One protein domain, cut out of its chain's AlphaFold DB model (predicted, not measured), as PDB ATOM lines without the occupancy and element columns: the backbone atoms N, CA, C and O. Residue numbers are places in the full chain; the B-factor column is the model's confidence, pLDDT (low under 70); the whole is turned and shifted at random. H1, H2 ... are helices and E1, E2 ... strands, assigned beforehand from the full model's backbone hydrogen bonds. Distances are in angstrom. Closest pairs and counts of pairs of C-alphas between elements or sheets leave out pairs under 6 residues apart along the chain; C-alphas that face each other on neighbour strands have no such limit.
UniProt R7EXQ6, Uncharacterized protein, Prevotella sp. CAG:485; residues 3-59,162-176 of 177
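What this domain is: This is residues 3 to 59 and 162 to 176 of the 177 residues of an uncharacterized protein of Prevotella sp. CAG:485 (UniProt R7EXQ6). One long helix, H2, runs along the length of the model, and two shorter helices, H1 crossing it and H3, pack on one side of it. The short strand E1 pairs with residues 3 to 4, and residues 26 to 34 stand free. Printed are 72 residues, mostly helix by named elements, in the order H1, H2, E1, H3; the whole is compact, radius of gyration of the C-alphas 12.8 A, and spans 37 by 23 by 18 A.

How they stand to each other: H2, residues 33 to 52, touches H1, residues 6 to 16, about perpendicular at 84 degrees; the closest C-alphas, of Leu 10 and Leu 39, are 6.6 A apart. H2 touches H3, residues 168 to 174, at a steep tilt of 59 degrees, opposite ways; the closest C-alphas, of Arg 45 and Met 174, are 6.4 A apart. E1, residues 164 to 166, pairs with no named strand. In H1 and H2 every O i to N i+4 pair is within hydrogen-bond range; H3 has 1 of 3, and 3 of 4 O i to N i+3 pairs.

Where its parts are: H2 is 29.1 A long, H1 15.3 A, H3 10.0 A. C-alpha 6 is at (25.506, 12.837, -14.712), C-alpha 174 at (24.616, 7.470, -26.110).

The domain as a whole: Residues 60 to 161 are not printed, 13.5 A between C-alphas 59 and 162. The link H1 to H2 is long; residues 20 to 32 have pLDDT under 70.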
ATOM      1  N   ASN A   3      15.185  13.874 -18.731       88.56
ATOM      2  CA  ASN A   3      16.395  14.474 -18.189       88.56
ATOM      3  C   ASN A   3      17.104  13.403 -17.364       88.56
ATOM      4  O   ASN A   3      16.459  12.749 -16.544       88.56
ATOM      5  N   TYR A   4      18.398  13.234 -17.593       87.12
ATOM      6  CA  TYR A   4      19.256  12.337 -16.841       87.12
ATOM      7  C   TYR A   4      20.362  13.151 -16.181       87.12
ATOM      8  O   TYR A   4      21.010  13.980 -16.824       87.12
ATOM      9  N   THR A   5      20.591  12.904 -14.900       88.69
ATOM     10  CA  THR A   5      21.747  13.453 -14.185       88.69
ATOM     11  C   THR A   5      23.043  12.792 -14.660       88.69
ATOM     12  O   THR A   5      23.020  11.680 -15.200       88.69
ATOM     13  N   GLU A   6      24.191  13.441 -14.433       87.44
ATOM     14  CA  GLU A   6      25.506  12.837 -14.712       87.44
ATOM     15  C   GLU A   6      25.643  11.462 -14.046       87.44
ATOM     16  O   GLU A   6      26.073  10.496 -14.674       87.44
ATOM     17  N   THR A   7      25.206  11.358 -12.789       84.25
ATOM     18  CA  THR A   7      25.252  10.126 -11.999       84.25
ATOM     19  C   THR A   7      24.418   9.008 -12.619       84.25
ATOM     20  O   THR A   7      24.864   7.863 -12.688       84.25
ATOM     21  N   GLU A   8      23.207   9.311 -13.088       87.06
ATOM     22  CA  GLU A   8      22.351   8.322 -13.748       87.06
ATOM     23  C   GLU A   8      22.962   7.843 -15.065       87.06
ATOM     24  O   GLU A   8      23.033   6.635 -15.295       87.06
ATOM     25  N   MET A   9      23.457   8.760 -15.904       87.44
ATOM     26  CA  MET A   9      24.085   8.401 -17.180       87.44
ATOM     27  C   MET A   9      25.355   7.579 -16.989       87.44
ATOM     28  O   MET A   9      25.549   6.579 -17.681       87.44
ATOM     29  N   LEU A  10      26.187   7.948 -16.016       87.44
ATOM     30  CA  LEU A  10      27.396   7.203 -15.685       87.44
ATOM     31  C   LEU A  10      27.064   5.784 -15.210       87.44
ATOM     32  O   LEU A  10      27.688   4.823 -15.657       87.44
ATOM     33  N   ASN A  11      26.046   5.627 -14.360       85.19
ATOM     34  CA  ASN A  11      25.598   4.311 -13.900       85.19
ATOM     35  C   ASN A  11      25.064   3.448 -15.052       85.19
ATOM     36  O   ASN A  11      25.399   2.265 -15.141       85.19
ATOM     37  N   LEU A  12      24.270   4.030 -15.957       87.38
ATOM     38  CA  LEU A  12      23.786   3.334 -17.152       87.38
ATOM     39  C   LEU A  12      24.950   2.876 -18.039       87.38
ATOM     40  O   LEU A  12      24.962   1.731 -18.494       87.38
ATOM     41  N   TYR A  13      25.948   3.736 -18.237       87.50
ATOM     42  CA  TYR A  13      27.107   3.428 -19.066       87.50
ATOM     43  C   TYR A  13      28.018   2.367 -18.437       87.50
ATOM     44  O   TYR A  13      28.390   1.401 -19.100       87.50
ATOM     45  N   ARG A  14      28.288   2.447 -17.128       83.44
ATOM     46  CA  ARG A  14      29.047   1.419 -16.388       83.44
ATOM     47  C   ARG A  14      28.377   0.052 -16.457       83.44
ATOM     48  O   ARG A  14      29.053  -0.946 -16.702       83.44
ATOM     49  N   ASN A  15      27.055   0.010 -16.291       83.94
ATOM     50  CA  ASN A  15      26.285  -1.223 -16.435       83.94
ATOM     51  C   ASN A  15      26.390  -1.789 -17.853       83.94
ATOM     52  O   ASN A  15      26.519  -3.000 -18.023       83.94
ATOM     53  N   ARG A  16      26.390  -0.924 -18.873       84.69
ATOM     54  CA  ARG A  16      26.545  -1.338 -20.272       84.69
ATOM     55  C   ARG A  16      27.930  -1.913 -20.571       84.69
ATOM     56  O   ARG A  16      28.022  -2.879 -21.319       84.69
ATOM     57  N   LEU A  17      28.973  -1.363 -19.952       82.06
ATOM     58  CA  LEU A  17      30.356  -1.836 -20.064       82.06
ATOM     59  C   LEU A  17      30.659  -3.077 -19.201       82.06
ATOM     60  O   LEU A  17      31.777  -3.581 -19.229       82.06
ATOM     61  N   GLY A  18      29.696  -3.570 -18.413       78.06
ATOM     62  CA  GLY A  18      29.917  -4.691 -17.494       78.06
ATOM     63  C   GLY A  18      30.819  -4.346 -16.302       78.06
ATOM     64  O   GLY A  18      31.307  -5.242 -15.619       78.06
ATOM     65  N   LEU A  19      31.019  -3.055 -16.012       72.12
ATOM     66  CA  LEU A  19      31.852  -2.546 -14.912       72.12
ATOM     67  C   LEU A  19      31.115  -2.546 -13.559       72.12
ATOM     68  O   LEU A  19      31.496  -1.842 -12.620       72.12
ATOM     69  N   SER A  20      30.026  -3.308 -13.447       56.88
ATOM     70  CA  SER A  20      29.139  -3.328 -12.287       56.88
ATOM     71  C   SER A  20      29.799  -4.010 -11.083       56.88
ATOM     72  O   SER A  20      29.573  -5.189 -10.816       56.88
ATOM     73  N   ARG A  21      30.565  -3.248 -10.292       48.81
ATOM     74  CA  ARG A  21      30.732  -3.488  -8.852       48.81
ATOM     75  C   ARG A  21      30.897  -2.177  -8.075       48.81
ATOM     76  O   ARG A  21      31.750  -1.351  -8.383       48.81
ATOM     77  N   THR A  22      30.104  -2.105  -7.006       48.59
ATOM     78  CA  THR A  22      30.082  -1.146  -5.886       48.59
ATOM     79  C   THR A  22      29.293   0.150  -6.094       48.59
ATOM     80  O   THR A  22      29.774   1.152  -6.612       48.59
ATOM     81  N   LEU A  23      28.042   0.073  -5.625       49.50
ATOM     82  CA  LEU A  23      27.200   1.176  -5.175       49.50
ATOM     83  C   LEU A  23      27.958   1.986  -4.120       49.50
ATOM     84  O   LEU A  23      28.300   1.424  -3.084       49.50
ATOM     85  N   MET A  24      28.190   3.263  -4.421       44.97
ATOM     86  CA  MET A  24      28.574   4.404  -3.572       44.97
ATOM     87  C   MET A  24      29.664   5.163  -4.328       44.97
ATOM     88  O   MET A  24      30.849   4.858  -4.216       44.97
ATOM     89  N   LEU A  25      29.247   6.145  -5.136       48.50
ATOM     90  CA  LEU A  25      30.144   7.249  -5.458       48.50
ATOM     91  C   LEU A  25      30.507   7.878  -4.114       48.50
ATOM     92  O   LEU A  25      29.589   8.224  -3.361       48.50
ATOM     93  N   PRO A  26      31.790   7.987  -3.767       44.50
ATOM     94  CA  PRO A  26      32.135   8.726  -2.580       44.50
ATOM     95  C   PRO A  26      31.895  10.221  -2.857       44.50
ATOM     96  O   PRO A  26      31.591  10.612  -3.989       44.50
ATOM     97  N   ALA A  27      31.915  11.050  -1.811       47.06
ATOM     98  CA  ALA A  27      31.640  12.488  -1.913       47.06
ATOM     99  C   ALA A  27      32.434  13.141  -3.067       47.06
ATOM    100  O   ALA A  27      33.456  12.598  -3.472       47.06
ATOM    101  N   GLU A  28      32.012  14.307  -3.580       50.59
ATOM    102  CA  GLU A  28      32.623  15.003  -4.743       50.59
ATOM    103  C   GLU A  28      34.169  15.012  -4.778       50.59
ATOM    104  O   GLU A  28      34.759  15.027  -5.858       50.59
ATOM    105  N   ASN A  29      34.821  14.925  -3.617       47.34
ATOM    106  CA  ASN A  29      36.271  14.840  -3.434       47.34
ATOM    107  C   ASN A  29      36.926  13.478  -3.771       47.34
ATOM    108  O   ASN A  29      38.149  13.383  -3.732       47.34
ATOM    109  N   GLU A  30      36.163  12.439  -4.110       50.03
ATOM    110  CA  GLU A  30      36.666  11.086  -4.400       50.03
ATOM    111  C   GLU A  30      36.092  10.508  -5.715       50.03
ATOM    112  O   GLU A  30      35.979   9.291  -5.883       50.03
ATOM    113  N   ARG A  31      35.722  11.357  -6.690       55.72
ATOM    114  CA  ARG A  31      35.475  10.869  -8.060       55.72
ATOM    115  C   ARG A  31      36.745  10.163  -8.547       55.72
ATOM    116  O   ARG A  31      37.794  10.794  -8.687       55.72
ATOM    117  N   GLN A  32      36.661   8.853  -8.785       64.81
ATOM    118  CA  GLN A  32      37.792   8.096  -9.315       64.81
ATOM    119  C   GLN A  32      38.180   8.686 -10.682       64.81
ATOM    120  O   GLN A  32      37.283   9.052 -11.445       64.81
ATOM    121  N   PRO A  33      39.476   8.777 -11.034       72.12
ATOM    122  CA  PRO A  33      39.917   9.334 -12.319       72.12
ATOM    123  C   PRO A  33      39.178   8.733 -13.524       72.12
ATOM    124  O   PRO A  33      38.826   9.448 -14.458       72.12
ATOM    125  N   LEU A  34      38.845   7.442 -13.435       78.62
ATOM    126  CA  LEU A  34      38.062   6.712 -14.427       78.62
ATOM    127  C   LEU A  34      36.642   7.276 -14.626       78.62
ATOM    128  O   LEU A  34      36.190   7.388 -15.757       78.62
ATOM    129  N   ASP A  35      35.932   7.653 -13.559       79.75
ATOM    130  CA  ASP A  35      34.566   8.186 -13.674       79.75
ATOM    131  C   ASP A  35      34.557   9.535 -14.409       79.75
ATOM    132  O   ASP A  35      33.630   9.829 -15.163       79.75
ATOM    133  N   ARG A  36      35.613  10.337 -14.231       81.19
ATOM    134  CA  ARG A  36      35.783  11.600 -14.956       81.19
ATOM    135  C   ARG A  36      36.007  11.360 -16.446       81.19
ATOM    136  O   ARG A  36      35.331  11.985 -17.253       81.19
ATOM    137  N   GLU A  37      36.884  10.425 -16.802       85.00
ATOM    138  CA  GLU A  37      37.118  10.059 -18.204       85.00
ATOM    139  C   GLU A  37      35.844   9.523 -18.876       85.00
ATOM    140  O   GLU A  37      35.516   9.917 -19.995       85.00
ATOM    141  N   LEU A  38      35.075   8.675 -18.183       86.62
ATOM    142  CA  LEU A  38      33.804   8.156 -18.699       86.62
ATOM    143  C   LEU A  38      32.766   9.270 -18.905       86.62
ATOM    144  O   LEU A  38      32.051   9.260 -19.910       86.62
ATOM    145  N   LEU A  39      32.683  10.239 -17.988       88.12
ATOM    146  CA  LEU A  39      31.806  11.403 -18.142       88.12
ATOM    147  C   LEU A  39      32.238  12.300 -19.305       88.12
ATOM    148  O   LEU A  39      31.379  12.730 -20.072       88.12
ATOM    149  N   ASP A  40      33.536  12.541 -19.486       87.94
ATOM    150  CA  ASP A  40      34.049  13.333 -20.610       87.94
ATOM    151  C   ASP A  40      33.690  12.682 -21.958       87.94
ATOM    152  O   ASP A  40      33.258  13.368 -22.892       87.94
ATOM    153  N   VAL A  41      33.767  11.348 -22.045       90.25
ATOM    154  CA  VAL A  41      33.308  10.580 -23.217       90.25
ATOM    155  C   VAL A  41      31.805  10.752 -23.444       90.25
ATOM    156  O   VAL A  41      31.381  11.013 -24.574       90.25
ATOM    157  N   LEU A  42      30.986  10.644 -22.393       90.56
ATOM    158  CA  LEU A  42      29.535  10.827 -22.495       90.56
ATOM    159  C   LEU A  42      29.169  12.253 -22.927       90.56
ATOM    160  O   LEU A  42      28.321  12.421 -23.803       90.56
ATOM    161  N   HIS A  43      29.834  13.273 -22.384       90.50
ATOM    162  CA  HIS A  43      29.647  14.675 -22.769       90.50
ATOM    163  C   HIS A  43      30.032  14.920 -24.230       90.50
ATOM    164  O   HIS A  43      29.287  15.564 -24.972       90.50
ATOM    165  N   ALA A  44      31.156  14.364 -24.686       90.00
ATOM    166  CA  ALA A  44      31.567  14.453 -26.086       90.00
ATOM    167  C   ALA A  44      30.547  13.788 -27.029       90.00
ATOM    168  O   ALA A  44      30.157  14.380 -28.041       90.00
ATOM    169  N   ARG A  45      30.057  12.593 -26.676       91.44
ATOM    170  CA  ARG A  45      29.017  11.885 -27.441       91.44
ATOM    171  C   ARG A  45      27.700  12.641 -27.462       91.44
ATOM    172  O   ARG A  45      27.087  12.771 -28.518       91.44
ATOM    173  N   TYR A  46      27.288  13.189 -26.327       91.75
ATOM    174  CA  TYR A  46      26.068  13.973 -26.243       91.75
ATOM    175  C   TYR A  46      26.135  15.212 -27.135       91.75
ATOM    176  O   TYR A  46      25.227  15.431 -27.935       91.75
ATOM    177  N   ARG A  47      27.244  15.965 -27.104       90.12
ATOM    178  CA  ARG A  47      27.451  17.102 -28.018       90.12
ATOM    179  C   ARG A  47      27.409  16.679 -29.483       90.12
ATOM    180  O   ARG A  47      26.806  17.374 -30.301       90.12
ATOM    181  N   HIS A  48      27.988  15.525 -29.815       91.62
ATOM    182  CA  HIS A  48      27.894  14.968 -31.161       91.62
ATOM    183  C   HIS A  48      26.444  14.640 -31.559       91.62
ATOM    184  O   HIS A  48      26.025  14.975 -32.671       91.62
ATOM    185  N   LEU A  49      25.646  14.060 -30.658       92.44
ATOM    186  CA  LEU A  49      24.226  13.787 -30.907       92.44
ATOM    187  C   LEU A  49      23.409  15.066 -31.069       92.44
ATOM    188  O   LEU A  49      22.631  15.165 -32.017       92.44
ATOM    189  N   LEU A  50      23.614  16.074 -30.215       92.25
ATOM    190  CA  LEU A  50      22.973  17.382 -30.376       92.25
ATOM    191  C   LEU A  50      23.281  17.972 -31.766       92.25
ATOM    192  O   LEU A  50      22.410  18.562 -32.413       92.25
ATOM    193  N   ALA A  51      24.504  17.767 -32.266       91.06
ATOM    194  CA  ALA A  51      24.943  18.260 -33.565       91.06
ATOM    195  C   ALA A  51      24.350  17.499 -34.772       91.06
ATOM    196  O   ALA A  51      24.166  18.099 -35.833       91.06
ATOM    197  N   THR A  52      24.039  16.208 -34.641       91.94
ATOM    198  CA  THR A  52      23.777  15.330 -35.802       91.94
ATOM    199  C   THR A  52      22.396  14.684 -35.818       91.94
ATOM    200  O   THR A  52      21.846  14.465 -36.897       91.94
ATOM    201  N   ALA A  53      21.799  14.420 -34.655       92.00
ATOM    202  CA  ALA A  53      20.549  13.679 -34.572       92.00
ATOM    203  C   ALA A  53      19.349  14.479 -35.133       92.00
ATOM    204  O   ALA A  53      19.405  15.718 -35.240       92.00
ATOM    205  N   PRO A  54      18.244  13.794 -35.491       90.25
ATOM    206  CA  PRO A  54      17.003  14.447 -35.892       90.25
ATOM    207  C   PRO A  54      16.464  15.371 -34.796       90.25
ATOM    208  O   PRO A  54      16.417  15.006 -33.623       90.25
ATOM    209  N   ILE A  55      16.027  16.570 -35.190       90.44
ATOM    210  CA  ILE A  55      15.624  17.650 -34.267       90.44
ATOM    211  C   ILE A  55      14.435  17.237 -33.381       90.44
ATOM    212  O   ILE A  55      14.327  17.688 -32.246       90.44
ATOM    213  N   GLU A  56      13.583  16.336 -33.870       88.94
ATOM    214  CA  GLU A  56      12.390  15.798 -33.194       88.94
ATOM    215  C   GLU A  56      12.702  15.135 -31.844       88.94
ATOM    216  O   GLU A  56      11.851  15.056 -30.957       88.94
ATOM    217  N   TYR A  57      13.934  14.646 -31.692       90.12
ATOM    218  CA  TYR A  57      14.391  13.892 -30.527       90.12
ATOM    219  C   TYR A  57      15.321  14.696 -29.614       90.12
ATOM    220  O   TYR A  57      15.819  14.152 -28.622       90.12
ATOM    221  N   LEU A  58      15.561  15.964 -29.953       90.94
ATOM    222  CA  LEU A  58      16.537  16.834 -29.313       90.94
ATOM    223  C   LEU A  58      15.871  17.930 -28.465       90.94
ATOM    224  O   LEU A  58      14.734  18.332 -28.732       90.94
ATOM    225  N   PRO A  59      16.582  18.455 -27.454       90.12
ATOM    226  CA  PRO A  59      16.114  19.583 -26.668       90.12
ATOM    227  C   PRO A  59      16.122  20.857 -27.504       90.12
ATOM    228  O   PRO A  59      17.182  21.390 -27.819       90.12
ATOM    229  N   GLY A 162      24.801  20.536 -16.693       72.81
ATOM    230  CA  GLY A 162      25.555  19.329 -17.051       72.81
ATOM    231  C   GLY A 162      24.685  18.074 -17.170       72.81
ATOM    232  O   GLY A 162      25.207  16.967 -17.279       72.81
ATOM    233  N   THR A 163      23.357  18.222 -17.153       85.56
ATOM    234  CA  THR A 163      22.436  17.103 -17.367       85.56
ATOM    235  C   THR A 163      22.337  16.722 -18.841       85.56
ATOM    236  O   THR A 163      22.637  17.493 -19.753       85.56
ATOM    237  N   PHE A 164      21.867  15.501 -19.085       86.44
ATOM    238  CA  PHE A 164      21.633  14.968 -20.417       86.44
ATOM    239  C   PHE A 164      20.133  14.966 -20.693       86.44
ATOM    240  O   PHE A 164      19.363  14.289 -20.011       86.44
ATOM    241  N   ARG A 165      19.700  15.711 -21.710       89.12
ATOM    242  CA  ARG A 165      18.290  15.816 -22.091       89.12
ATOM    243  C   ARG A 165      18.092  15.231 -23.479       89.12
ATOM    244  O   ARG A 165      18.371  15.877 -24.479       89.12
ATOM    245  N   LEU A 166      17.594  14.003 -23.545       86.81
ATOM    246  CA  LEU A 166      17.371  13.307 -24.814       86.81
ATOM    247  C   LEU A 166      16.085  12.478 -24.808       86.81
ATOM    248  O   LEU A 166      15.514  12.145 -23.764       86.81
ATOM    249  N   SER A 167      15.586  12.178 -26.008       89.06
ATOM    250  CA  SER A 167      14.557  11.155 -26.203       89.06
ATOM    251  C   SER A 167      15.112   9.769 -25.875       89.06
ATOM    252  O   SER A 167      16.262   9.476 -26.189       89.06
ATOM    253  N   GLU A 168      14.289   8.882 -25.313       88.75
ATOM    254  CA  GLU A 168      14.694   7.505 -24.980       88.75
ATOM    255  C   GLU A 168      15.188   6.720 -26.206       88.75
ATOM    256  O   GLU A 168      16.045   5.853 -26.076       88.75
ATOM    257  N   ILE A 169      14.734   7.092 -27.407       90.00
ATOM    258  CA  ILE A 169      15.172   6.509 -28.686       90.00
ATOM    259  C   ILE A 169      16.675   6.723 -28.940       90.00
ATOM    260  O   ILE A 169      17.312   5.883 -29.569       90.00
ATOM    261  N   LEU A 170      17.259   7.821 -28.446       89.75
ATOM    262  CA  LEU A 170      18.682   8.138 -28.626       89.75
ATOM    263  C   LEU A 170      19.571   7.553 -27.519       89.75
ATOM    264  O   LEU A 170      20.797   7.603 -27.621       89.75
ATOM    265  N   LEU A 171      18.978   6.982 -26.465       89.06
ATOM    266  CA  LEU A 171      19.726   6.430 -25.338       89.06
ATOM    267  C   LEU A 171      20.668   5.279 -25.738       89.06
ATOM    268  O   LEU A 171      21.794   5.266 -25.249       89.06
ATOM    269  N   PRO A 172      20.293   4.341 -26.633       89.69
ATOM    270  CA  PRO A 172      21.215   3.298 -27.074       89.69
ATOM    271  C   PRO A 172      22.487   3.865 -27.710       89.69
ATOM    272  O   PRO A 172      23.568   3.422 -27.343       89.69
ATOM    273  N   GLN A 173      22.363   4.885 -28.569       87.31
ATOM    274  CA  GLN A 173      23.494   5.541 -29.245       87.31
ATOM    275  C   GLN A 173      24.410   6.275 -28.257       87.31
ATOM    276  O   GLN A 173      25.626   6.273 -28.412       87.31
ATOM    277  N   MET A 174      23.838   6.869 -27.203       87.19
ATOM    278  CA  MET A 174      24.616   7.470 -26.110       87.19
ATOM    279  C   MET A 174      25.497   6.452 -25.370       87.19
ATOM    280  O   MET A 174      26.554   6.814 -24.854       87.19
ATOM    281  N   LEU A 175      25.045   5.199 -25.287       88.19
ATOM    282  CA  LEU A 175      25.648   4.146 -24.468       88.19
ATOM    283  C   LEU A 175      26.434   3.111 -25.291       88.19
ATOM    284  O   LEU A 175      26.819   2.077 -24.742       88.19
ATOM    285  N   GLU A 176      26.658   3.339 -26.587       83.69
ATOM    286  CA  GLU A 176      27.518   2.467 -27.398       83.69
ATOM    287  C   GLU A 176      28.959   2.495 -26.859       83.69
ATOM    288  O   GLU A 176      29.418   3.562 -26.478       83.69
TER     289      GLU A 176